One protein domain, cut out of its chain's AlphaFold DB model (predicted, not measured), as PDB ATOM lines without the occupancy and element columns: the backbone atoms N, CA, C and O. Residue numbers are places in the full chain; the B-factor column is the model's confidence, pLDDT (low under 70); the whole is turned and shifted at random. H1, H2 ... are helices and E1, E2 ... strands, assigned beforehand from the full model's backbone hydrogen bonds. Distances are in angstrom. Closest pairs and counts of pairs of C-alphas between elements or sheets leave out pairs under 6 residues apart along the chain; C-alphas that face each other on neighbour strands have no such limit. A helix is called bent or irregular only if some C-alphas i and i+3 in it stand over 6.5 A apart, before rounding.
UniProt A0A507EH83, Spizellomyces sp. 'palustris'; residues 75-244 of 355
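This is residues 75 to 244 of the 355 residues of a protein of Spizellomyces sp. 'palustris' (UniProt A0A507EH83). Look first for H1 in the middle: H4 crosses it, the small two-strand ribbon of E1 and E2 runs beside it, and the long helical hairpin of H6 and H7 meets its end, while H2 and H5 lie side by side over another flank. Beyond the ribbon, residues 116 to 122 stick out, 120 to 122 belonging to H3. The printed part has 170 residues, with named elements in the order H1 H2 E1 H3 E2 H4 H5 H6 H7; it is mostly helix, its strands antiparallel. It is compact, with a radius of gyration of the C-alphas of 16.8 A and spans of 53 by 35 by 32 A.

Start at E1, residues 108 to 111, and E2, residues 129 to 132, antiparallel at 161 degrees; N 109 and O 131 are within hydrogen-bond range at 3.0 A. From E2 go to H1, residues 75 to 87: their closest C-alphas, Ala 80 and Leu 132, are 6.5 A apart. With residues 78 to 83 alone, H1 touches H4, residues 144 to 155, about perpendicular at 78 degrees, closest C-alphas Thr 82 and Val 150, 5.6 A. H2, residues 96 to 105, touches residues 158 to 163 alone of H5, residues 157 to 171, the same way at a shallow tilt of 15 degrees, closest C-alphas Thr 100 and Val 159, 4.8 A. H6, residues 188 to 209, and H7, residues 212 to 232, form a helical hairpin, closest C-alphas Tyr 189 and Leu 232, 5.4 A. H1 touches H6 with residue 87 alone, C-alphas Ala 87 and Lys 196 being closest at 6.6 A. H3, residues 120 to 125, touches no helix. Each O i to N i+4 pair is within hydrogen-bond range in H1, H2, H3, H5 and H6, against 5 of 8 in H4 and 15 of 17 in H7.

Find C-alpha 75 at (-19.085, 52.300, -44.017), where H1 begins its 18.4 A. H5 spans 20.8 A and H6 31.9 A; H7 runs 30.9 A to C-alpha 232 at (5.410, 43.795, -45.506). H4 is irregular: C-alphas 148 and 151 are 7.1 A apart.

The two C-alphas farthest apart, Asp 118 and Ala 213, are 54.1 A apart. The printed part has no cut; E2 to H4 and H5 to H6 are long links. Look for pLDDT under 70 at residues 115 to 126, 176 to 187, 226 and 229 to 244.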
ATOM      1  N   GLY A  75     -19.489  52.342 -45.416       89.88
ATOM      2  CA  GLY A  75     -19.085  52.300 -44.017       89.88
ATOM      3  C   GLY A  75     -18.111  51.167 -43.701       89.88
ATOM      4  O   GLY A  75     -17.316  51.307 -42.772       89.88
ATOM      5  N   ALA A  76     -18.129  50.072 -44.465       91.50
ATOM      6  CA  ALA A  76     -17.169  48.984 -44.304       91.50
ATOM      7  C   ALA A  76     -15.743  49.431 -44.643       91.50
ATOM      8  O   ALA A  76     -14.825  49.047 -43.929       91.50
ATOM      9  N   MET A  77     -15.559  50.317 -45.630       94.06
ATOM     10  CA  MET A  77     -14.235  50.875 -45.954       94.06
ATOM     11  C   MET A  77     -13.657  51.693 -44.799       94.06
ATOM     12  O   MET A  77     -12.499  51.514 -44.435       94.06
ATOM     13  N   TYR A  78     -14.468  52.559 -44.179       94.75
ATOM     14  CA  TYR A  78     -14.021  53.337 -43.019       94.75
ATOM     15  C   TYR A  78     -13.681  52.431 -41.832       94.75
ATOM     16  O   TYR A  78     -12.692  52.676 -41.146       94.75
ATOM     17  N   ARG A  79     -14.463  51.370 -41.595       95.69
ATOM     18  CA  ARG A  79     -14.184  50.399 -40.525       95.69
ATOM     19  C   ARG A  79     -12.943  49.551 -40.814       95.69
ATOM     20  O   ARG A  79     -12.153  49.347 -39.905       95.69
ATOM     21  N   ALA A  80     -12.724  49.142 -42.060       95.44
ATOM     22  CA  ALA A  80     -11.514  48.439 -42.484       95.44
ATOM     23  C   ALA A  80     -10.263  49.322 -42.340       95.44
ATOM     24  O   ALA A  80      -9.256  48.885 -41.791       95.44
ATOM     25  N   LEU A  81     -10.344  50.603 -42.714       96.44
ATOM     26  CA  LEU A  81      -9.257  51.548 -42.452       96.44
ATOM     27  C   LEU A  81      -9.048  51.786 -40.950       96.44
ATOM     28  O   LEU A  81      -7.914  51.921 -40.514       96.44
ATOM     29  N   THR A  82     -10.122  51.823 -40.157       96.56
ATOM     30  CA  THR A  82     -10.036  51.953 -38.690       96.56
ATOM     31  C   THR A  82      -9.323  50.752 -38.080       96.56
ATOM     32  O   THR A  82      -8.436  50.941 -37.258       96.56
ATOM     33  N   LEU A  83      -9.658  49.536 -38.521       94.56
ATOM     34  CA  LEU A  83      -8.967  48.307 -38.134       94.56
ATOM     35  C   LEU A  83      -7.464  48.410 -38.431       94.56
ATOM     36  O   LEU A  83      -6.650  48.170 -37.544       94.56
ATOM     37  N   LYS A  84      -7.099  48.851 -39.642       92.94
ATOM     38  CA  LYS A  84      -5.697  49.058 -40.031       92.94
ATOM     39  C   LYS A  84      -5.011  50.142 -39.192       92.94
ATOM     40  O   LYS A  84      -3.907  49.944 -38.711       92.94
ATOM     41  N   ALA A  85      -5.659  51.281 -38.971       93.75
ATOM     42  CA  ALA A  85      -5.089  52.366 -38.177       93.75
ATOM     43  C   ALA A  85      -4.859  51.950 -36.714       93.75
ATOM     44  O   ALA A  85      -3.794  52.228 -36.171       93.75
ATOM     45  N   MET A  86      -5.824  51.245 -36.111       89.50
ATOM     46  CA  MET A  86      -5.707  50.703 -34.752       89.50
ATOM     47  C   MET A  86      -4.562  49.716 -34.649       89.50
ATOM     48  O   MET A  86      -3.709  49.890 -33.790       89.50
ATOM     49  N   ALA A  87      -4.488  48.770 -35.588       82.81
ATOM     50  CA  ALA A  87      -3.364  47.863 -35.655       82.81
ATOM     51  C   ALA A  87      -2.052  48.676 -35.657       82.81
ATOM     52  O   ALA A  87      -1.195  48.471 -34.809       82.81
ATOM     53  N   TRP A  88      -1.863  49.667 -36.522       83.25
ATOM     54  CA  TRP A  88      -0.625  50.469 -36.540       83.25
ATOM     55  C   TRP A  88      -0.478  51.453 -35.366       83.25
ATOM     56  O   TRP A  88       0.419  52.293 -35.389       83.25
ATOM     57  N   ASN A  89      -1.326  51.349 -34.339       85.69
ATOM     58  CA  ASN A  89      -1.335  52.193 -33.151       85.69
ATOM     59  C   ASN A  89      -1.375  53.694 -33.500       85.69
ATOM     60  O   ASN A  89      -0.716  54.516 -32.861       85.69
ATOM     61  N   LEU A  90      -2.129  54.040 -34.548       90.25
ATOM     62  CA  LEU A  90      -2.276  55.408 -35.032       90.25
ATOM     63  C   LEU A  90      -3.434  56.105 -34.317       90.25
ATOM     64  O   LEU A  90      -4.572  55.633 -34.321       90.25
ATOM     65  N   ASP A  91      -3.150  57.275 -33.754       91.44
ATOM     66  CA  ASP A  91      -4.133  58.135 -33.109       91.44
ATOM     67  C   ASP A  91      -4.747  59.076 -34.164       91.44
ATOM     68  O   ASP A  91      -4.048  59.935 -34.703       91.44
ATOM     69  N   PRO A  92      -6.057  58.997 -34.460       93.19
ATOM     70  CA  PRO A  92      -6.699  59.842 -35.472       93.19
ATOM     71  C   PRO A  92      -6.568  61.346 -35.205       93.19
ATOM     72  O   PRO A  92      -6.697  62.141 -36.136       93.19
ATOM     73  N   THR A  93      -6.307  61.752 -33.960       91.38
ATOM     74  CA  THR A  93      -6.123  63.160 -33.588       91.38
ATOM     75  C   THR A  93      -4.698  63.668 -33.810       91.38
ATOM     76  O   THR A  93      -4.500  64.877 -33.918       91.38
ATOM     77  N   LYS A  94      -3.709  62.770 -33.908       94.75
ATOM     78  CA  LYS A  94      -2.280  63.110 -34.047       94.75
ATOM     79  C   LYS A  94      -1.708  62.686 -35.396       94.75
ATOM     80  O   LYS A  94      -0.926  63.419 -35.993       94.75
ATOM     81  N   ASP A  95      -2.166  61.553 -35.910       95.94
ATOM     82  CA  ASP A  95      -1.585  60.845 -37.048       95.94
ATOM     83  C   ASP A  95      -2.437  60.968 -38.319       95.94
ATOM     84  O   ASP A  95      -2.361  60.135 -39.223       95.94
ATOM     85  N   ALA A  96      -3.256  62.020 -38.427       95.88
ATOM     86  CA  ALA A  96      -4.191  62.210 -39.538       95.88
ATOM     87  C   ALA A  96      -3.522  62.127 -40.925       95.88
ATOM     88  O   ALA A  96      -4.082  61.536 -41.855       95.88
ATOM     89  N   GLN A  97      -2.307  62.669 -41.075       95.44
ATOM     90  CA  GLN A  97      -1.552  62.585 -42.329       95.44
ATOM     91  C   GLN A  97      -1.071  61.155 -42.615       95.44
ATOM     92  O   GLN A  97      -1.194  60.683 -43.745       95.44
ATOM     93  N   THR A  98      -0.576  60.446 -41.601       95.00
ATOM     94  CA  THR A  98      -0.140  59.047 -41.716       95.00
ATOM     95  C   THR A  98      -1.311  58.144 -42.097       95.00
ATOM     96  O   THR A  98      -1.197  57.350 -43.028       95.00
ATOM     97  N   ILE A  99      -2.474  58.332 -41.467       96.94
ATOM     98  CA  ILE A  99      -3.711  57.601 -41.782       96.94
ATOM     99  C   ILE A  99      -4.187  57.923 -43.206       96.94
ATOM    100  O   ILE A  99      -4.644  57.036 -43.923       96.94
ATOM    101  N   THR A 100      -4.041  59.172 -43.657       96.12
ATOM    102  CA  THR A 100      -4.357  59.562 -45.042       96.12
ATOM    103  C   THR A 100      -3.460  58.830 -46.042       96.12
ATOM    104  O   THR A 100      -3.952  58.275 -47.026       96.12
ATOM    105  N   ASN A 101      -2.152  58.785 -45.781       92.00
ATOM    106  CA  ASN A 101      -1.195  58.073 -46.628       92.00
ATOM    107  C   ASN A 101      -1.490  56.565 -46.635       92.00
ATOM    108  O   ASN A 101      -1.571  55.964 -47.707       92.00
ATOM    109  N   MET A 102      -1.759  55.975 -45.468       93.00
ATOM    110  CA  MET A 102      -2.197  54.584 -45.336       93.00
ATOM    111  C   MET A 102      -3.449  54.313 -46.174       93.00
ATOM    112  O   MET A 102      -3.467  53.363 -46.954       93.00
ATOM    113  N   ALA A 103      -4.477  55.161 -46.080       94.94
ATOM    114  CA  ALA A 103      -5.704  55.018 -46.862       94.94
ATOM    115  C   ALA A 103      -5.434  55.023 -48.373       94.94
ATOM    116  O   ALA A 103      -6.093  54.294 -49.112       94.94
ATOM    117  N   SER A 104      -4.460  55.814 -48.836       91.00
ATOM    118  CA  SER A 104      -4.116  55.908 -50.260       91.00
ATOM    119  C   SER A 104      -3.455  54.636 -50.802       91.00
ATOM    120  O   SER A 104      -3.730  54.246 -51.934       91.00
ATOM    121  N   GLN A 105      -2.654  53.967 -49.971       87.88
ATOM    122  CA  GLN A 105      -1.911  52.747 -50.307       87.88
ATOM    123  C   GLN A 105      -2.699  51.465 -50.035       87.88
ATOM    124  O   GLN A 105      -2.292  50.387 -50.445       87.88
ATOM    125  N   THR A 106      -3.818  51.574 -49.325       89.38
ATOM    126  CA  THR A 106      -4.633  50.421 -48.952       89.38
ATOM    127  C   THR A 106      -5.450  49.934 -50.143       89.38
ATOM    128  O   THR A 106      -6.139  50.727 -50.798       89.38
ATOM    129  N   ASN A 107      -5.414  48.628 -50.395       87.75
ATOM    130  CA  ASN A 107      -6.306  47.983 -51.346       87.75
ATOM    131  C   ASN A 107      -7.585  47.541 -50.624       87.75
ATOM    132  O   ASN A 107      -7.535  46.775 -49.666       87.75
ATOM    133  N   PHE A 108      -8.734  48.022 -51.090       89.88
ATOM    134  CA  PHE A 108     -10.036  47.569 -50.608       89.88
ATOM    135  C   PHE A 108     -10.669  46.733 -51.696       89.88
ATOM    136  O   PHE A 108     -10.726  47.193 -52.833       89.88
ATOM    137  N   ALA A 109     -11.204  45.573 -51.342       86.88
ATOM    138  CA  ALA A 109     -11.963  44.762 -52.274       86.88
ATOM    139  C   ALA A 109     -13.235  44.190 -51.657       86.88
ATOM    140  O   ALA A 109     -13.353  44.035 -50.443       86.88
ATOM    141  N   PHE A 110     -14.208  43.911 -52.520       86.56
ATOM    142  CA  PHE A 110     -15.535  43.458 -52.128       86.56
ATOM    143  C   PHE A 110     -15.938  42.254 -52.965       86.56
ATOM    144  O   PHE A 110     -15.903  42.308 -54.194       86.56
ATOM    145  N   ARG A 111     -16.399  41.190 -52.308       83.69
ATOM    146  CA  ARG A 111     -17.017  40.044 -52.981       83.69
ATOM    147  C   ARG A 111     -18.432  39.869 -52.454       83.69
ATOM    148  O   ARG A 111     -18.646  39.614 -51.273       83.69
ATOM    149  N   THR A 112     -19.411  40.060 -53.331       81.81
ATOM    150  CA  THR A 112     -20.826  39.843 -53.005       81.81
ATOM    151  C   THR A 112     -21.250  38.503 -53.589       81.81
ATOM    152  O   THR A 112     -21.209  38.373 -54.811       81.81
ATOM    153  N   PRO A 113     -21.650  37.520 -52.763       76.81
ATOM    154  CA  PRO A 113     -22.165  36.254 -53.268       76.81
ATOM    155  C   PRO A 113     -23.371  36.496 -54.178       76.81
ATOM    156  O   PRO A 113     -24.327  37.174 -53.781       76.81
ATOM    157  N   GLN A 114     -23.338  35.953 -55.392       73.06
ATOM    158  CA  GLN A 114     -24.491  35.944 -56.284       73.06
ATOM    159  C   GLN A 114     -25.412  34.808 -55.854       73.06
ATOM    160  O   GLN A 114     -25.008  33.646 -55.822       73.06
ATOM    161  N   LEU A 115     -26.647  35.145 -55.496       65.56
ATOM    162  CA  LEU A 115     -27.639  34.162 -55.094       65.56
ATOM    163  C   LEU A 115     -28.725  34.023 -56.159       65.56
ATOM    164  O   LEU A 115     -29.144  35.028 -56.742       65.56
ATOM    165  N   PRO A 116     -29.229  32.795 -56.383       60.56
ATOM    166  CA  PRO A 116     -30.438  32.579 -57.160       60.56
ATOM    167  C   PRO A 116     -31.602  33.438 -56.644       60.56
ATOM    168  O   PRO A 116     -31.786  33.623 -55.437       60.56
ATOM    169  N   ILE A 117     -32.394  33.968 -57.578       53.62
ATOM    170  CA  ILE A 117     -33.472  34.939 -57.318       53.62
ATOM    171  C   ILE A 117     -34.533  34.389 -56.340       53.62
ATOM    172  O   ILE A 117     -35.146  35.162 -55.599       53.62
ATOM    173  N   ASP A 118     -34.722  33.069 -56.299       57.19
ATOM    174  CA  ASP A 118     -35.744  32.358 -55.527       57.19
ATOM    175  C   ASP A 118     -35.404  32.146 -54.037       57.19
ATOM    176  O   ASP A 118     -36.273  31.738 -53.267       57.19
ATOM    177  N   GLN A 119     -34.194  32.491 -53.581       59.88
ATOM    178  CA  GLN A 119     -33.770  32.281 -52.190       59.88
ATOM    179  C   GLN A 119     -33.759  33.570 -51.354       59.88
ATOM    180  O   GLN A 119     -32.710  34.085 -50.955       59.88
ATOM    181  N   LEU A 120     -34.954  34.094 -51.056       50.44
ATOM    182  CA  LEU A 120     -35.135  35.347 -50.303       50.44
ATOM    183  C   LEU A 120     -34.481  35.320 -48.908       50.44
ATOM    184  O   LEU A 120     -33.939  36.334 -48.470       50.44
ATOM    185  N   ASP A 121     -34.514  34.172 -48.225       56.47
ATOM    186  CA  ASP A 121     -33.902  34.013 -46.901       56.47
ATOM    187  C   ASP A 121     -32.373  33.925 -46.981       56.47
ATOM    188  O   ASP A 121     -31.689  34.588 -46.200       56.47
ATOM    189  N   SER A 122     -31.825  33.235 -47.989       55.44
ATOM    190  CA  SER A 122     -30.377  33.185 -48.235       55.44
ATOM    191  C   SER A 122     -29.807  34.570 -48.570       55.44
ATOM    192  O   SER A 122     -28.698  34.905 -48.161       55.44
ATOM    193  N   ALA A 123     -30.574  35.428 -49.257       52.47
ATOM    194  CA  ALA A 123     -30.170  36.807 -49.554       52.47
ATOM    195  C   ALA A 123     -30.088  37.699 -48.304       52.47
ATOM    196  O   ALA A 123     -29.308  38.652 -48.277       52.47
ATOM    197  N   ARG A 124     -30.842  37.376 -47.242       53.78
ATOM    198  CA  ARG A 124     -30.708  38.046 -45.937       53.78
ATOM    199  C   ARG A 124     -29.412  37.654 -45.233       53.78
ATOM    200  O   ARG A 124     -28.836  38.487 -44.532       53.78
ATOM    201  N   THR A 125     -28.975  36.409 -45.411       56.19
ATOM    202  CA  THR A 125     -27.765  35.858 -44.788       56.19
ATOM    203  C   THR A 125     -26.516  36.025 -45.643       56.19
ATOM    204  O   THR A 125     -25.423  35.825 -45.129       56.19
ATOM    205  N   ALA A 126     -26.648  36.420 -46.913       65.06
ATOM    206  CA  ALA A 126     -25.511  36.735 -47.764       65.06
ATOM    207  C   ALA A 126     -24.654  37.812 -47.096       65.06
ATOM    208  O   ALA A 126     -25.105  38.941 -46.847       65.06
ATOM    209  N   VAL A 127     -23.414  37.451 -46.790       74.12
ATOM    210  CA  VAL A 127     -22.415  38.379 -46.283       74.12
ATOM    211  C   VAL A 127     -21.570  38.812 -47.468       74.12
ATOM    212  O   VAL A 127     -21.031  37.991 -48.201       74.12
ATOM    213  N   THR A 128     -21.484  40.120 -47.682       82.12
ATOM    214  CA  THR A 128     -20.474  40.659 -48.590       82.12
ATOM    215  C   THR A 128     -19.140  40.603 -47.877       82.12
ATOM    216  O   THR A 128     -18.996  41.208 -46.805       82.12
ATOM    217  N   HIS A 129     -18.208  39.881 -48.486       86.94
ATOM    218  CA  HIS A 129     -16.847  39.762 -48.007       86.94
ATOM    219  C   HIS A 129     -16.089  41.050 -48.303       86.94
ATOM    220  O   HIS A 129     -16.201  41.605 -49.403       86.94
ATOM    221  N   VAL A 130     -15.362  41.541 -47.306       89.88
ATOM    222  CA  VAL A 130     -14.582  42.775 -47.371       89.88
ATOM    223  C   VAL A 130     -13.126  42.415 -47.166       89.88
ATOM    224  O   VAL A 130     -12.753  41.926 -46.103       89.88
ATOM    225  N   TYR A 131     -12.312  42.705 -48.171       88.81
ATOM    226  CA  TYR A 131     -10.885  42.439 -48.146       88.81
ATOM    227  C   TYR A 131     -10.114  43.740 -47.951       88.81
ATOM    228  O   TYR A 131     -10.392  44.748 -48.610       88.81
ATOM    229  N   LEU A 132      -9.132  43.693 -47.061       89.25
ATOM    230  CA  LEU A 132      -8.197  44.763 -46.756       89.25
ATOM    231  C   LEU A 132      -6.791  44.262 -47.083       89.25
ATOM    232  O   LEU A 132      -6.288  43.356 -46.427       89.25
ATOM    233  N   ASP A 133      -6.185  44.820 -48.131       85.88
ATOM    234  CA  ASP A 133      -4.876  44.397 -48.652       85.88
ATOM    235  C   ASP A 133      -4.802  42.887 -48.939       85.88
ATOM    236  O   ASP A 133      -3.785  42.235 -48.729       85.88
ATOM    237  N   GLY A 134      -5.917  42.330 -49.414       81.31
ATOM    238  CA  GLY A 134      -6.058  40.909 -49.715       81.31
ATOM    239  C   GLY A 134      -6.532  40.045 -48.545       81.31
ATOM    240  O   GLY A 134      -6.987  38.938 -48.793       81.31
ATOM    241  N   VAL A 135      -6.529  40.540 -47.306       81.69
ATOM    242  CA  VAL A 135      -7.020  39.786 -46.140       81.69
ATOM    243  C   VAL A 135      -8.520  39.960 -45.992       81.69
ATOM    244  O   VAL A 135      -8.998  41.092 -45.950       81.69
ATOM    245  N   ASP A 136      -9.265  38.861 -45.886       86.81
ATOM    246  CA  ASP A 136     -10.679  38.923 -45.513       86.81
ATOM    247  C   ASP A 136     -10.802  39.419 -44.062       86.81
ATOM    248  O   ASP A 136     -10.328  38.768 -43.133       86.81
ATOM    249  N   VAL A 137     -11.397  40.599 -43.885       90.00
ATOM    250  CA  VAL A 137     -11.610  41.255 -42.581       90.00
ATOM    251  C   VAL A 137     -13.096  41.408 -42.265       90.00
ATOM    252  O   VAL A 137     -13.507  42.288 -41.503       90.00
ATOM    253  N   THR A 138     -13.935  40.615 -42.931       89.19
ATOM    254  CA  THR A 138     -15.394  40.727 -42.909       89.19
ATOM    255  C   THR A 138     -15.946  40.797 -41.489       89.19
ATOM    256  O   THR A 138     -16.741  41.692 -41.182       89.19
ATOM    257  N   ASP A 139     -15.525  39.917 -40.592       88.12
ATOM    258  CA  ASP A 139     -16.085  39.867 -39.243       88.12
ATOM    259  C   ASP A 139     -15.424  40.888 -38.310       88.12
ATOM    260  O   ASP A 139     -16.099  41.575 -37.535       88.12
ATOM    261  N   GLU A 140     -14.121  41.092 -38.470       89.38
ATOM    262  CA  GLU A 140     -13.278  41.985 -37.679       89.38
ATOM    263  C   GLU A 140     -13.770  43.428 -37.742       89.38
ATOM    264  O   GLU A 140     -13.903  44.106 -36.719       89.38
ATOM    265  N   ILE A 141     -14.138  43.902 -38.937       92.38
ATOM    266  CA  ILE A 141     -14.624  45.274 -39.118       92.38
ATOM    267  C   ILE A 141     -15.988  45.523 -38.461       92.38
ATOM    268  O   ILE A 141     -16.471  46.659 -38.464       92.38
ATOM    269  N   ARG A 142     -16.654  44.484 -37.946       88.06
ATOM    270  CA  ARG A 142     -17.951  44.569 -37.256       88.06
ATOM    271  C   ARG A 142     -17.819  44.462 -35.740       88.06
ATOM    272  O   ARG A 142     -18.826  44.624 -35.046       88.06
ATOM    273  N   LEU A 143     -16.607  44.257 -35.222       86.00
ATOM    274  CA  LEU A 143     -16.360  44.193 -33.788       86.00
ATOM    275  C   LEU A 143     -16.774  45.504 -33.085       86.00
ATOM    276  O   LEU A 143     -16.643  46.598 -33.657       86.00
ATOM    277  N   PRO A 144     -17.253  45.435 -31.825       82.25
ATOM    278  CA  PRO A 144     -17.663  46.618 -31.068       82.25
ATOM    279  C   PRO A 144     -16.565  47.678 -30.950       82.25
ATOM    280  O   PRO A 144     -16.857  48.868 -31.062       82.25
ATOM    281  N   MET A 145     -15.307  47.258 -30.776       85.44
ATOM    282  CA  MET A 145     -14.157  48.162 -30.680       85.44
ATOM    283  C   MET A 145     -13.968  48.996 -31.957       85.44
ATOM    284  O   MET A 145     -13.840  50.216 -31.876       85.44
ATOM    285  N   ILE A 146     -14.105  48.379 -33.138       92.38
ATOM    286  CA  ILE A 146     -14.011  49.070 -34.433       92.38
ATOM    287  C   ILE A 146     -15.188  50.024 -34.626       92.38
ATOM    288  O   ILE A 146     -15.019  51.170 -35.041       92.38
ATOM    289  N   THR A 147     -16.396  49.583 -34.266       86.19
ATOM    290  CA  THR A 147     -17.600  50.422 -34.342       86.19
ATOM    291  C   THR A 147     -17.482  51.678 -33.471       86.19
ATOM    292  O   THR A 147     -17.994  52.729 -33.851       86.19
ATOM    293  N   ARG A 148     -16.794  51.593 -32.324       85.88
ATOM    294  CA  ARG A 148     -16.537  52.736 -31.432       85.88
ATOM    295  C   ARG A 148     -15.432  53.660 -31.956       85.88
ATOM    296  O   ARG A 148     -15.531  54.868 -31.776       85.88
ATOM    297  N   ALA A 149     -14.417  53.112 -32.622       89.94
ATOM    298  CA  ALA A 149     -13.245  53.860 -33.079       89.94
ATOM    299  C   ALA A 149     -13.396  54.519 -34.467       89.94
ATOM    300  O   ALA A 149     -12.592  55.375 -34.832       89.94
ATOM    301  N   VAL A 150     -14.421  54.165 -35.253       92.81
ATOM    302  CA  VAL A 150     -14.544  54.628 -36.652       92.81
ATOM    303  C   VAL A 150     -14.862  56.119 -36.803       92.81
ATOM    304  O   VAL A 150     -14.487  56.729 -37.805       92.81
ATOM    305  N   ALA A 151     -15.572  56.724 -35.846       89.69
ATOM    306  CA  ALA A 151     -16.072  58.091 -35.999       89.69
ATOM    307  C   ALA A 151     -14.944  59.140 -36.133       89.69
ATOM    308  O   ALA A 151     -15.004  59.919 -37.086       89.69
ATOM    309  N   PRO A 152     -13.890  59.135 -35.290       91.69
ATOM    310  CA  PRO A 152     -12.732  60.009 -35.475       91.69
ATOM    311  C   PRO A 152     -12.033  59.836 -36.830       91.69
ATOM    312  O   PRO A 152     -11.732  60.830 -37.481       91.69
ATOM    313  N   ILE A 153     -11.839  58.597 -37.302       93.88
ATOM    314  CA  ILE A 153     -11.226  58.318 -38.615       93.88
ATOM    315  C   ILE A 153     -12.078  58.905 -39.746       93.88
ATOM    316  O   ILE A 153     -11.575  59.591 -40.634       93.88
ATOM    317  N   ALA A 154     -13.390  58.662 -39.704       90.88
ATOM    318  CA  ALA A 154     -14.326  59.122 -40.724       90.88
ATOM    319  C   ALA A 154     -14.533  60.645 -40.736       90.88
ATOM    320  O   ALA A 154     -15.068  61.159 -41.723       90.88
ATOM    321  N   ALA A 155     -14.135  61.348 -39.670       89.88
ATOM    322  CA  ALA A 155     -14.193  62.802 -39.560       89.88
ATOM    323  C   ALA A 155     -12.988  63.509 -40.207       89.88
ATOM    324  O   ALA A 155     -13.082  64.699 -40.493       89.88
ATOM    325  N   ILE A 156     -11.882  62.802 -40.486       93.31
ATOM    326  CA  ILE A 156     -10.682  63.391 -41.098       93.31
ATOM    327  C   ILE A 156     -10.969  63.738 -42.578       93.31
ATOM    328  O   ILE A 156     -11.177  62.824 -43.386       93.31
ATOM    329  N   PRO A 157     -10.946  65.024 -42.994       93.00
ATOM    330  CA  PRO A 157     -11.339  65.417 -44.353       93.00
ATOM    331  C   PRO A 157     -10.475  64.796 -45.457       93.00
ATOM    332  O   PRO A 157     -10.994  64.368 -46.489       93.00
ATOM    333  N   SER A 158      -9.162  64.697 -45.236       95.00
ATOM    334  CA  SER A 158      -8.218  64.113 -46.195       95.00
ATOM    335  C   SER A 158      -8.427  62.607 -46.375       95.00
ATOM    336  O   SER A 158      -8.419  62.120 -47.505       95.00
ATOM    337  N   VAL A 159      -8.721  61.874 -45.294       95.25
ATOM    338  CA  VAL A 159      -9.100  60.451 -45.354       95.25
ATOM    339  C   VAL A 159     -10.383  60.277 -46.158       95.25
ATOM    340  O   VAL A 159     -10.437  59.433 -47.053       95.25
ATOM    341  N   ARG A 160     -11.409  61.102 -45.900       93.31
ATOM    342  CA  ARG A 160     -12.657  61.062 -46.676       93.31
ATOM    343  C   ARG A 160     -12.411  61.311 -48.158       93.31
ATOM    344  O   ARG A 160     -12.985  60.603 -48.977       93.31
ATOM    345  N   ALA A 161     -11.570  62.283 -48.512       92.69
ATOM    346  CA  ALA A 161     -11.248  62.582 -49.905       92.69
ATOM    347  C   ALA A 161     -10.617  61.371 -50.615       92.69
ATOM    348  O   ALA A 161     -11.063  61.000 -51.705       92.69
ATOM    349  N   VAL A 162      -9.650  60.711 -49.967       95.00
ATOM    350  CA  VAL A 162      -9.011  59.488 -50.480       95.00
ATOM    351  C   VAL A 162     -10.023  58.351 -50.619       95.00
ATOM    352  O   VAL A 162     -10.140  57.766 -51.697       95.00
ATOM    353  N   LEU A 163     -10.807  58.064 -49.575       94.62
ATOM    354  CA  LEU A 163     -11.787  56.978 -49.616       94.62
ATOM    355  C   LEU A 163     -12.910  57.244 -50.626       94.62
ATOM    356  O   LEU A 163     -13.314  56.316 -51.315       94.62
ATOM    357  N   CYS A 164     -13.362  58.490 -50.799       92.75
ATOM    358  CA  CYS A 164     -14.313  58.851 -51.856       92.75
ATOM    359  C   CYS A 164     -13.722  58.607 -53.250       92.75
ATOM    360  O   CYS A 164     -14.424  58.135 -54.144       92.75
ATOM    361  N   SER A 165     -12.438  58.919 -53.451       92.19
ATOM    362  CA  SER A 165     -11.748  58.630 -54.711       92.19
ATOM    363  C   SER A 165     -11.698  57.127 -54.981       92.19
ATOM    364  O   SER A 165     -12.058  56.693 -56.073       92.19
ATOM    365  N   LYS A 166     -11.341  56.325 -53.970       91.44
ATOM    366  CA  LYS A 166     -11.327  54.860 -54.073       91.44
ATOM    367  C   LYS A 166     -12.717  54.280 -54.318       91.44
ATOM    368  O   LYS A 166     -12.886  53.454 -55.199       91.44
ATOM    369  N   GLN A 167     -13.742  54.767 -53.623       92.38
ATOM    370  CA  GLN A 167     -15.135  54.368 -53.850       92.38
ATOM    371  C   GLN A 167     -15.568  54.589 -55.302       92.38
ATOM    372  O   GLN A 167     -16.194  53.711 -55.890       92.38
ATOM    373  N   ARG A 168     -15.207  55.730 -55.905       91.06
ATOM    374  CA  ARG A 168     -15.462  55.987 -57.332       91.06
ATOM    375  C   ARG A 168     -14.669  55.042 -58.228       91.06
ATOM    376  O   ARG A 168     -15.250  54.488 -59.152       91.06
ATOM    377  N   ALA A 169     -13.387  54.817 -57.939       87.75
ATOM    378  CA  ALA A 169     -12.559  53.882 -58.698       87.75
ATOM    379  C   ALA A 169     -13.149  52.460 -58.678       87.75
ATOM    380  O   ALA A 169     -13.262  51.833 -59.728       87.75
ATOM    381  N   ILE A 170     -13.621  51.993 -57.519       86.12
ATOM    382  CA  ILE A 170     -14.316  50.709 -57.386       86.12
ATOM    383  C   ILE A 170     -15.639  50.720 -58.167       86.12
ATOM    384  O   ILE A 170     -15.930  49.786 -58.909       86.12
ATOM    385  N   ALA A 171     -16.428  51.794 -58.061       86.88
ATOM    386  CA  ALA A 171     -17.682  51.936 -58.803       86.88
ATOM    387  C   ALA A 171     -17.491  51.969 -60.333       86.88
ATOM    388  O   ALA A 171     -18.411  51.642 -61.082       86.88
ATOM    389  N   GLU A 172     -16.311  52.370 -60.801       83.56
ATOM    390  CA  GLU A 172     -15.893  52.366 -62.206       83.56
ATOM    391  C   GLU A 172     -15.216  51.051 -62.632       83.56
ATOM    392  O   GLU A 172     -14.849  50.920 -63.797       83.56
ATOM    393  N   GLY A 173     -15.042  50.087 -61.718       76.25
ATOM    394  CA  GLY A 173     -14.360  48.816 -61.981       76.25
ATOM    395  C   GLY A 173     -12.836  48.928 -62.124       76.25
ATOM    396  O   GLY A 173     -12.215  48.045 -62.704       76.25
ATOM    397  N   LYS A 174     -12.229  50.018 -61.635       72.44
ATOM    398  CA  LYS A 174     -10.773  50.263 -61.675       72.44
ATOM    399  C   LYS A 174     -10.027  49.694 -60.465       72.44
ATOM    400  O   LYS A 174      -8.835  49.432 -60.558       72.44
ATOM    401  N   GLU A 175     -10.720  49.544 -59.341       72.12
ATOM    402  CA  GLU A 175     -10.235  48.969 -58.077       72.12
ATOM    403  C   GLU A 175     -11.320  48.032 -57.516       72.12
ATOM    404  O   GLU A 175     -12.421  47.955 -58.067       72.12
ATOM    405  N   GLY A 176     -11.063  47.348 -56.397       64.88
ATOM    406  CA  GLY A 176     -12.138  46.676 -55.657       64.88
ATOM    407  C   GLY A 176     -12.294  45.184 -55.884       64.88
ATOM    408  O   GLY A 176     -13.182  44.586 -55.272       64.88
ATOM    409  N   GLN A 177     -11.476  44.588 -56.747       67.50
ATOM    410  CA  GLN A 177     -11.559  43.159 -57.017       67.50
ATOM    411  C   GLN A 177     -10.766  42.369 -55.971       67.50
ATOM    412  O   GLN A 177      -9.641  42.754 -55.639       67.50
ATOM    413  N   PRO A 178     -11.361  41.299 -55.419       61.38
ATOM    414  CA  PRO A 178     -10.696  40.470 -54.428       61.38
ATOM    415  C   PRO A 178      -9.475  39.781 -55.051       61.38
ATOM    416  O   PRO A 178      -9.435  39.588 -56.270       61.38
ATOM    417  N   PRO A 179      -8.479  39.405 -54.233       60.56
ATOM    418  CA  PRO A 179      -7.414  38.528 -54.700       60.56
ATOM    419  C   PRO A 179      -8.001  37.208 -55.245       60.56
ATOM    420  O   PRO A 179      -9.075  36.787 -54.793       60.56
ATOM    421  N   PRO A 180      -7.299  36.528 -56.173       59.09
ATOM    422  CA  PRO A 180      -7.625  35.153 -56.545       59.09
ATOM    423  C   PRO A 180      -7.768  34.279 -55.291       59.09
ATOM    424  O   PRO A 180      -7.024  34.475 -54.327       59.09
ATOM    425  N   GLU A 181      -8.693  33.311 -55.296       54.19
ATOM    426  CA  GLU A 181      -8.953  32.439 -54.130       54.19
ATOM    427  C   GLU A 181      -7.683  31.764 -53.587       54.19
ATOM    428  O   GLU A 181      -7.556  31.570 -52.383       54.19
ATOM    429  N   GLU A 182      -6.706  31.501 -54.455       49.50
ATOM    430  CA  GLU A 182      -5.437  30.841 -54.127       49.50
ATOM    431  C   GLU A 182      -4.335  31.790 -53.597       49.50
ATOM    432  O   GLU A 182      -3.267  31.321 -53.221       49.50
ATOM    433  N   ALA A 183      -4.547  33.116 -53.557       50.06
ATOM    434  CA  ALA A 183      -3.473  34.103 -53.339       50.06
ATOM    435  C   ALA A 183      -3.531  34.889 -52.009       50.06
ATOM    436  O   ALA A 183      -2.682  35.750 -51.785       50.06
ATOM    437  N   SER A 184      -4.528  34.662 -51.143       53.28
ATOM    438  CA  SER A 184      -4.859  35.619 -50.067       53.28
ATOM    439  C   SER A 184      -4.473  35.223 -48.637       53.28
ATOM    440  O   SER A 184      -4.138  36.102 -47.844       53.28
ATOM    441  N   ALA A 185      -4.491  33.934 -48.291       52.31
ATOM    442  CA  ALA A 185      -4.337  33.503 -46.898       52.31
ATOM    443  C   ALA A 185      -2.875  33.289 -46.457       52.31
ATOM    444  O   ALA A 185      -2.570  33.463 -45.281       52.31
ATOM    445  N   ASP A 186      -1.971  32.978 -47.392       54.09
ATOM    446  CA  ASP A 186      -0.612  32.500 -47.079       54.09
ATOM    447  C   ASP A 186       0.477  33.584 -47.176       54.09
ATOM    448  O   ASP A 186       1.670  33.291 -47.088       54.09
ATOM    449  N   SER A 187       0.101  34.850 -47.391       68.69
ATOM    450  CA  SER A 187       1.090  35.932 -47.392       68.69
ATOM    451  C   SER A 187       1.556  36.238 -45.967       68.69
ATOM    452  O   SER A 187       0.753  36.293 -45.035       68.69
ATOM    453  N   GLU A 188       2.853  36.499 -45.807       74.88
ATOM    454  CA  GLU A 188       3.458  36.851 -44.517       74.88
ATOM    455  C   GLU A 188       2.743  38.055 -43.869       74.88
ATOM    456  O   GLU A 188       2.412  38.040 -42.685       74.88
ATOM    457  N   TYR A 189       2.368  39.049 -44.682       74.25
ATOM    458  CA  TYR A 189       1.544  40.183 -44.258       74.25
ATOM    459  C   TYR A 189       0.173  39.766 -43.705       74.25
ATOM    460  O   TYR A 189      -0.264  40.299 -42.686       74.25
ATOM    461  N   ALA A 190      -0.516  38.826 -44.361       71.94
ATOM    462  CA  ALA A 190      -1.833  38.370 -43.926       71.94
ATOM    463  C   ALA A 190      -1.773  37.657 -42.573       71.94
ATOM    464  O   ALA A 190      -2.615  37.915 -41.713       71.94
ATOM    465  N   MET A 191      -0.748  36.825 -42.363       76.44
ATOM    466  CA  MET A 191      -0.510  36.154 -41.084       76.44
ATOM    467  C   MET A 191      -0.271  37.167 -39.959       76.44
ATOM    468  O   MET A 191      -0.944  37.104 -38.930       76.44
ATOM    469  N   PHE A 192       0.611  38.146 -40.178       80.44
ATOM    470  CA  PHE A 192       0.899  39.172 -39.174       80.44
ATOM    471  C   PHE A 192      -0.296  40.091 -38.895       80.44
ATOM    472  O   PHE A 192      -0.547  40.452 -37.746       80.44
ATOM    473  N   LEU A 193      -1.069  40.460 -39.924       77.56
ATOM    474  CA  LEU A 193      -2.291  41.240 -39.732       77.56
ATOM    475  C   LEU A 193      -3.302  40.473 -38.868       77.56
ATOM    476  O   LEU A 193      -3.874  41.064 -37.955       77.56
ATOM    477  N   GLN A 194      -3.491  39.175 -39.116       79.25
ATOM    478  CA  GLN A 194      -4.392  38.331 -38.327       79.25
ATOM    479  C   GLN A 194      -3.921  38.150 -36.881       79.25
ATOM    480  O   GLN A 194      -4.701  38.368 -35.955       79.25
ATOM    481  N   GLU A 195      -2.642  37.843 -36.657       84.06
ATOM    482  CA  GLU A 195      -2.070  37.728 -35.306       84.06
ATOM    483  C   GLU A 195      -2.307  39.002 -34.489       84.06
ATOM    484  O   GLU A 195      -2.731  38.980 -33.333       84.06
ATOM    485  N   LYS A 196      -2.116  40.149 -35.128       80.50
ATOM    486  CA  LYS A 196      -2.295  41.443 -34.493       80.50
ATOM    487  C   LYS A 196      -3.749  41.780 -34.184       80.50
ATOM    488  O   LYS A 196      -4.039  42.385 -33.154       80.50
ATOM    489  N   ILE A 197      -4.667  41.377 -35.057       81.06
ATOM    490  CA  ILE A 197      -6.105  41.473 -34.810       81.06
ATOM    491  C   ILE A 197      -6.481  40.668 -33.560       81.06
ATOM    492  O   ILE A 197      -7.263  41.154 -32.741       81.06
ATOM    493  N   GLU A 198      -5.905  39.479 -33.372       84.31
ATOM    494  CA  GLU A 198      -6.116  38.676 -32.162       84.31
ATOM    495  C   GLU A 198      -5.557  39.352 -30.903       84.31
ATOM    496  O   GLU A 198      -6.229  39.381 -29.868       84.31
ATOM    497  N   LEU A 199      -4.388  39.993 -30.986       85.81
ATOM    498  CA  LEU A 199      -3.845  40.770 -29.867       85.81
ATOM    499  C   LEU A 199      -4.718  41.978 -29.504       85.81
ATOM    500  O   LEU A 199      -4.928  42.247 -28.323       85.81
ATOM    501  N   GLU A 200      -5.276  42.682 -30.490       81.88
ATOM    502  CA  GLU A 200      -6.220  43.784 -30.261       81.88
ATOM    503  C   GLU A 200      -7.523  43.297 -29.603       81.88
ATOM    504  O   GLU A 200      -8.034  43.927 -28.672       81.88
ATOM    505  N   LYS A 201      -8.043  42.131 -30.022       82.06
ATOM    506  CA  LYS A 201      -9.190  41.475 -29.365       82.06
ATOM    507  C   LYS A 201      -8.870  41.151 -27.896       82.06
ATOM    508  O   LYS A 201      -9.689  41.424 -27.010       82.06
ATOM    509  N   ALA A 202      -7.677  40.624 -27.619       85.00
ATOM    510  CA  ALA A 202      -7.214  40.347 -26.261       85.00
ATOM    511  C   ALA A 202      -7.051  41.636 -25.433       85.00
ATOM    512  O   ALA A 202      -7.505  41.691 -24.289       85.00
ATOM    513  N   LEU A 203      -6.486  42.699 -26.018       84.94
ATOM    514  CA  LEU A 203      -6.288  43.991 -25.357       84.94
ATOM    515  C   LEU A 203      -7.623  44.627 -24.966       84.94
ATOM    516  O   LEU A 203      -7.765  45.140 -23.851       84.94
ATOM    517  N   PHE A 204      -8.615  44.577 -25.857       81.31
ATOM    518  CA  PHE A 204      -9.963  45.065 -25.576       81.31
ATOM    519  C   PHE A 204     -10.606  44.328 -24.391       81.31
ATOM    520  O   PHE A 204     -11.249  44.953 -23.542       81.31
ATOM    521  N   THR A 205     -10.398  43.013 -24.314       82.25
ATOM    522  CA  THR A 205     -10.917  42.161 -23.235       82.25
ATOM    523  C   THR A 205     -10.231  42.490 -21.909       82.25
ATOM    524  O   THR A 205     -10.906  42.904 -20.969       82.25
ATOM    525  N   ALA A 206      -8.896  42.472 -21.870       82.88
ATOM    526  CA  ALA A 206      -8.104  42.798 -20.681       82.88
ATOM    527  C   ALA A 206      -8.382  44.219 -20.153       82.88
ATOM    528  O   ALA A 206      -8.474  44.444 -18.946       82.88
ATOM    529  N   THR A 207      -8.586  45.188 -21.055       82.12
ATOM    530  CA  THR A 207      -8.968  46.563 -20.681       82.12
ATOM    531  C   THR A 207     -10.354  46.608 -20.039       82.12
ATOM    532  O   THR A 207     -10.563  47.355 -19.085       82.12
ATOM    533  N   SER A 208     -11.299  45.817 -20.552       80.56
ATOM    534  CA  SER A 208     -12.659  45.735 -20.005       80.56
ATOM    535  C   SER A 208     -12.687  45.044 -18.636       80.56
ATOM    536  O   SER A 208     -13.522  45.386 -17.801       80.56
ATOM    537  N   GLU A 209     -11.763  44.114 -18.396       86.38
ATOM    538  CA  GLU A 209     -11.605  43.374 -17.136       86.38
ATOM    539  C   GLU A 209     -10.734  44.110 -16.101       86.38
ATOM    540  O   GLU A 209     -10.774  43.784 -14.916       86.38
ATOM    541  N   GLY A 210      -9.989  45.140 -16.519       83.50
ATOM    542  CA  GLY A 210      -9.142  45.951 -15.641       83.50
ATOM    543  C   GLY A 210      -7.769  45.342 -15.324       83.50
ATOM    544  O   GLY A 210      -7.129  45.780 -14.367       83.50
ATOM    545  N   ASP A 211      -7.290  44.369 -16.107       86.94
ATOM    546  CA  ASP A 211      -5.969  43.752 -15.917       86.94
ATOM    547  C   ASP A 211      -4.849  44.652 -16.467       86.94
ATOM    548  O   ASP A 211      -4.443  44.573 -17.630       86.94
ATOM    549  N   SER A 212      -4.318  45.535 -15.617       81.81
ATOM    550  CA  SER A 212      -3.286  46.501 -16.013       81.81
ATOM    551  C   SER A 212      -1.972  45.863 -16.480       81.81
ATOM    552  O   SER A 212      -1.267  46.462 -17.293       81.81
ATOM    553  N   ALA A 213      -1.623  44.678 -15.966       83.00
ATOM    554  CA  ALA A 213      -0.372  44.007 -16.317       83.00
ATOM    555  C   ALA A 213      -0.480  43.370 -17.706       83.00
ATOM    556  O   ALA A 213       0.397  43.567 -18.552       83.00
ATOM    557  N   GLN A 214      -1.594  42.681 -17.966       86.75
ATOM    558  CA  GLN A 214      -1.887  42.110 -19.275       86.75
ATOM    559  C   GLN A 214      -2.067  43.205 -20.335       86.75
ATOM    560  O   GLN A 214      -1.522  43.090 -21.431       86.75
ATOM    561  N   VAL A 215      -2.741  44.311 -19.997       86.19
ATOM    562  CA  VAL A 215      -2.903  45.470 -20.892       86.19
ATOM    563  C   VAL A 215      -1.559  46.035 -21.345       86.19
ATOM    564  O   VAL A 215      -1.389  46.306 -22.533       86.19
ATOM    565  N   GLN A 216      -0.602  46.227 -20.430       85.81
ATOM    566  CA  GLN A 216       0.699  46.781 -20.808       85.81
ATOM    567  C   GLN A 216       1.482  45.811 -21.700       85.81
ATOM    568  O   GLN A 216       1.992  46.223 -22.738       85.81
ATOM    569  N   SER A 217       1.501  44.520 -21.351       90.19
ATOM    570  CA  SER A 217       2.180  43.498 -22.154       90.19
ATOM    571  C   SER A 217       1.611  43.388 -23.573       90.19
ATOM    572  O   SER A 217       2.374  43.330 -24.536       90.19
ATOM    573  N   LEU A 218       0.282  43.419 -23.718       88.00
ATOM    574  CA  LEU A 218      -0.381  43.354 -25.021       88.00
ATOM    575  C   LEU A 218      -0.097  44.594 -25.875       88.00
ATOM    576  O   LEU A 218       0.143  44.465 -27.072       88.00
ATOM    577  N   LYS A 219      -0.063  45.791 -25.274       85.81
ATOM    578  CA  LYS A 219       0.307  47.024 -25.991       85.81
ATOM    579  C   LYS A 219       1.719  46.966 -26.563       85.81
ATOM    580  O   LYS A 219       1.930  47.424 -27.684       85.81
ATOM    581  N   ASP A 220       2.663  46.409 -25.810       85.88
ATOM    582  CA  ASP A 220       4.050  46.292 -26.259       85.88
ATOM    583  C   ASP A 220       4.165  45.310 -27.445       85.88
ATOM    584  O   ASP A 220       4.789  45.650 -28.450       85.88
ATOM    585  N   GLN A 221       3.465  44.165 -27.397       86.00
ATOM    586  CA  GLN A 221       3.406  43.193 -28.508       86.00
ATOM    587  C   GLN A 221       2.743  43.770 -29.772       86.00
ATOM    588  O   GLN A 221       3.264  43.619 -30.877       86.00
ATOM    589  N   ILE A 222       1.611  44.472 -29.621       82.81
ATOM    590  CA  ILE A 222       0.900  45.112 -30.743       82.81
ATOM    591  C   ILE A 222       1.794  46.139 -31.438       82.81
ATOM    592  O   ILE A 222       1.791  46.237 -32.668       82.81
ATOM    593  N   LYS A 223       2.562  46.903 -30.652       81.81
ATOM    594  CA  LYS A 223       3.491  47.900 -31.178       81.81
ATOM    595  C   LYS A 223       4.597  47.247 -32.008       81.81
ATOM    596  O   LYS A 223       4.801  47.668 -33.142       81.81
ATOM    597  N   GLU A 224       5.261  46.218 -31.479       81.25
ATOM    598  CA  GLU A 224       6.347  45.510 -32.175       81.25
ATOM    599  C   GLU A 224       5.879  44.906 -33.511       81.25
ATOM    600  O   GLU A 224       6.506  45.111 -34.549       81.25
ATOM    601  N   LEU A 225       4.705  44.266 -33.521       79.19
ATOM    602  CA  LEU A 225       4.098  43.729 -34.745       79.19
ATOM    603  C   LEU A 225       3.666  44.814 -35.742       79.19
ATOM    604  O   LEU A 225       3.573  44.562 -36.943       79.19
ATOM    605  N   GLY A 226       3.377  46.034 -35.285       69.31
ATOM    606  CA  GLY A 226       2.991  47.128 -36.174       69.31
ATOM    607  C   GLY A 226       4.087  47.672 -37.050       69.31
ATOM    608  O   GLY A 226       3.808  47.973 -38.214       69.31
ATOM    609  N   ASP A 227       5.304  47.706 -36.533       72.88
ATOM    610  CA  ASP A 227       6.452  48.122 -37.320       72.88
ATOM    611  C   ASP A 227       6.731  47.091 -38.438       72.88
ATOM    612  O   ASP A 227       6.907  47.471 -39.594       72.88
ATOM    613  N   LEU A 228       6.605  45.789 -38.142       72.31
ATOM    614  CA  LEU A 228       6.752  44.687 -39.109       72.31
ATOM    615  C   LEU A 228       5.678  44.689 -40.213       72.31
ATOM    616  O   LEU A 228       6.002  44.612 -41.401       72.31
ATOM    617  N   CYS A 229       4.391  44.826 -39.862       67.69
ATOM    618  CA  CYS A 229       3.323  44.857 -40.870       67.69
ATOM    619  C   CYS A 229       3.473  46.033 -41.849       67.69
ATOM    620  O   CYS A 229       3.063  45.925 -43.006       67.69
ATOM    621  N   ALA A 230       4.024  47.168 -41.397       66.12
ATOM    622  CA  ALA A 230       4.241  48.338 -42.246       66.12
ATOM    623  C   ALA A 230       5.216  48.048 -43.399       66.12
ATOM    624  O   ALA A 230       5.025  48.552 -44.506       66.12
ATOM    625  N   GLU A 231       6.240  47.232 -43.145       68.88
ATOM    626  CA  GLU A 231       7.270  46.877 -44.124       68.88
ATOM    627  C   GLU A 231       6.778  45.842 -45.144       68.88
ATOM    628  O   GLU A 231       7.153  45.905 -46.318       68.88
ATOM    629  N   LEU A 232       5.900  44.930 -44.714       68.56
ATOM    630  CA  LEU A 232       5.410  43.795 -45.506       68.56
ATOM    631  C   LEU A 232       4.156  44.094 -46.343       68.56
ATOM    632  O   LEU A 232       3.709  43.229 -47.098       68.56
ATOM    633  N   ALA A 233       3.571  45.291 -46.223       61.91
ATOM    634  CA  ALA A 233       2.335  45.643 -46.917       61.91
ATOM    635  C   ALA A 233       2.453  45.436 -48.447       61.91
ATOM    636  O   ALA A 233       3.368  45.989 -49.075       61.91
ATOM    637  N   PRO A 234       1.543  44.660 -49.072       60.84
ATOM    638  CA  PRO A 234       1.640  44.324 -50.486       60.84
ATOM    639  C   PRO A 234       1.520  45.578 -51.357       60.84
ATOM    640  O   PRO A 234       0.646  46.417 -51.148       60.84
ATOM    641  N   LYS A 235       2.415  45.702 -52.347       54.56
ATOM    642  CA  LYS A 235       2.491  46.885 -53.220       54.56
ATOM    643  C   LYS A 235       1.690  46.775 -54.512       54.56
ATOM    644  O   LYS A 235       1.409  47.812 -55.090       54.56
ATOM    645  N   ASP A 236       1.287  45.573 -54.923       52.03
ATOM    646  CA  ASP A 236       0.447  45.348 -56.103       52.03
ATOM    647  C   ASP A 236      -0.267  43.991 -55.990       52.03
ATOM    648  O   ASP A 236       0.381  42.947 -55.915       52.03
ATOM    649  N   VAL A 237      -1.604  43.996 -55.996       50.28
ATOM    650  CA  VAL A 237      -2.423  42.783 -56.141       50.28
ATOM    651  C   VAL A 237      -3.162  42.887 -57.469       50.28
ATOM    652  O   VAL A 237      -3.975  43.789 -57.666       50.28
ATOM    653  N   SER A 238      -2.855  41.974 -58.391       39.44
ATOM    654  CA  SER A 238      -3.493  41.923 -59.706       39.44
ATOM    655  C   SER A 238      -4.956  41.471 -59.574       39.44
ATOM    656  O   SER A 238      -5.204  40.419 -58.984       39.44
ATOM    657  N   PRO A 239      -5.917  42.235 -60.113       47.22
ATOM    658  CA  PRO A 239      -7.343  41.985 -59.919       47.22
ATOM    659  C   PRO A 239      -7.896  40.895 -60.876       47.22
ATOM    660  O   PRO A 239      -7.337  40.647 -61.946       47.22
ATOM    661  N   GLU A 240      -8.975  40.210 -60.475       43.78
ATOM    662  CA  GLU A 240      -9.603  39.084 -61.193       43.78
ATOM    663  C   GLU A 240     -10.663  39.533 -62.230       43.78
ATOM    664  O   GLU A 240     -11.669  40.141 -61.887       43.78
ATOM    665  N   SER A 241     -10.494  39.170 -63.508       41.59
ATOM    666  CA  SER A 241     -11.235  39.666 -64.694       41.59
ATOM    667  C   SER A 241     -12.750  39.359 -64.818       41.59
ATOM    668  O   SER A 241     -13.230  39.103 -65.924       41.59
ATOM    669  N   GLN A 242     -13.549  39.421 -63.752       47.50
ATOM    670  CA  GLN A 242     -15.012  39.505 -63.868       47.50
ATOM    671  C   GLN A 242     -15.484  40.938 -63.622       47.50
ATOM    672  O   GLN A 242     -15.462  41.442 -62.500       47.50
ATOM    673  N   VAL A 243     -15.908  41.609 -64.696       50.72
ATOM    674  CA  VAL A 243     -16.502  42.949 -64.624       50.72
ATOM    675  C   VAL A 243     -17.964  42.792 -64.183       50.72
ATOM    676  O   VAL A 243     -18.733  42.157 -64.908       50.72
ATOM    677  N   PRO A 244     -18.365  43.326 -63.017       58.47
ATOM    678  CA  PRO A 244     -19.750  43.259 -62.553       58.47
ATOM    679  C   PRO A 244     -20.703  43.956 -63.534       58.47
ATOM    680  O   PRO A 244     -20.324  44.941 -64.171       58.47
TER     681      PRO A 244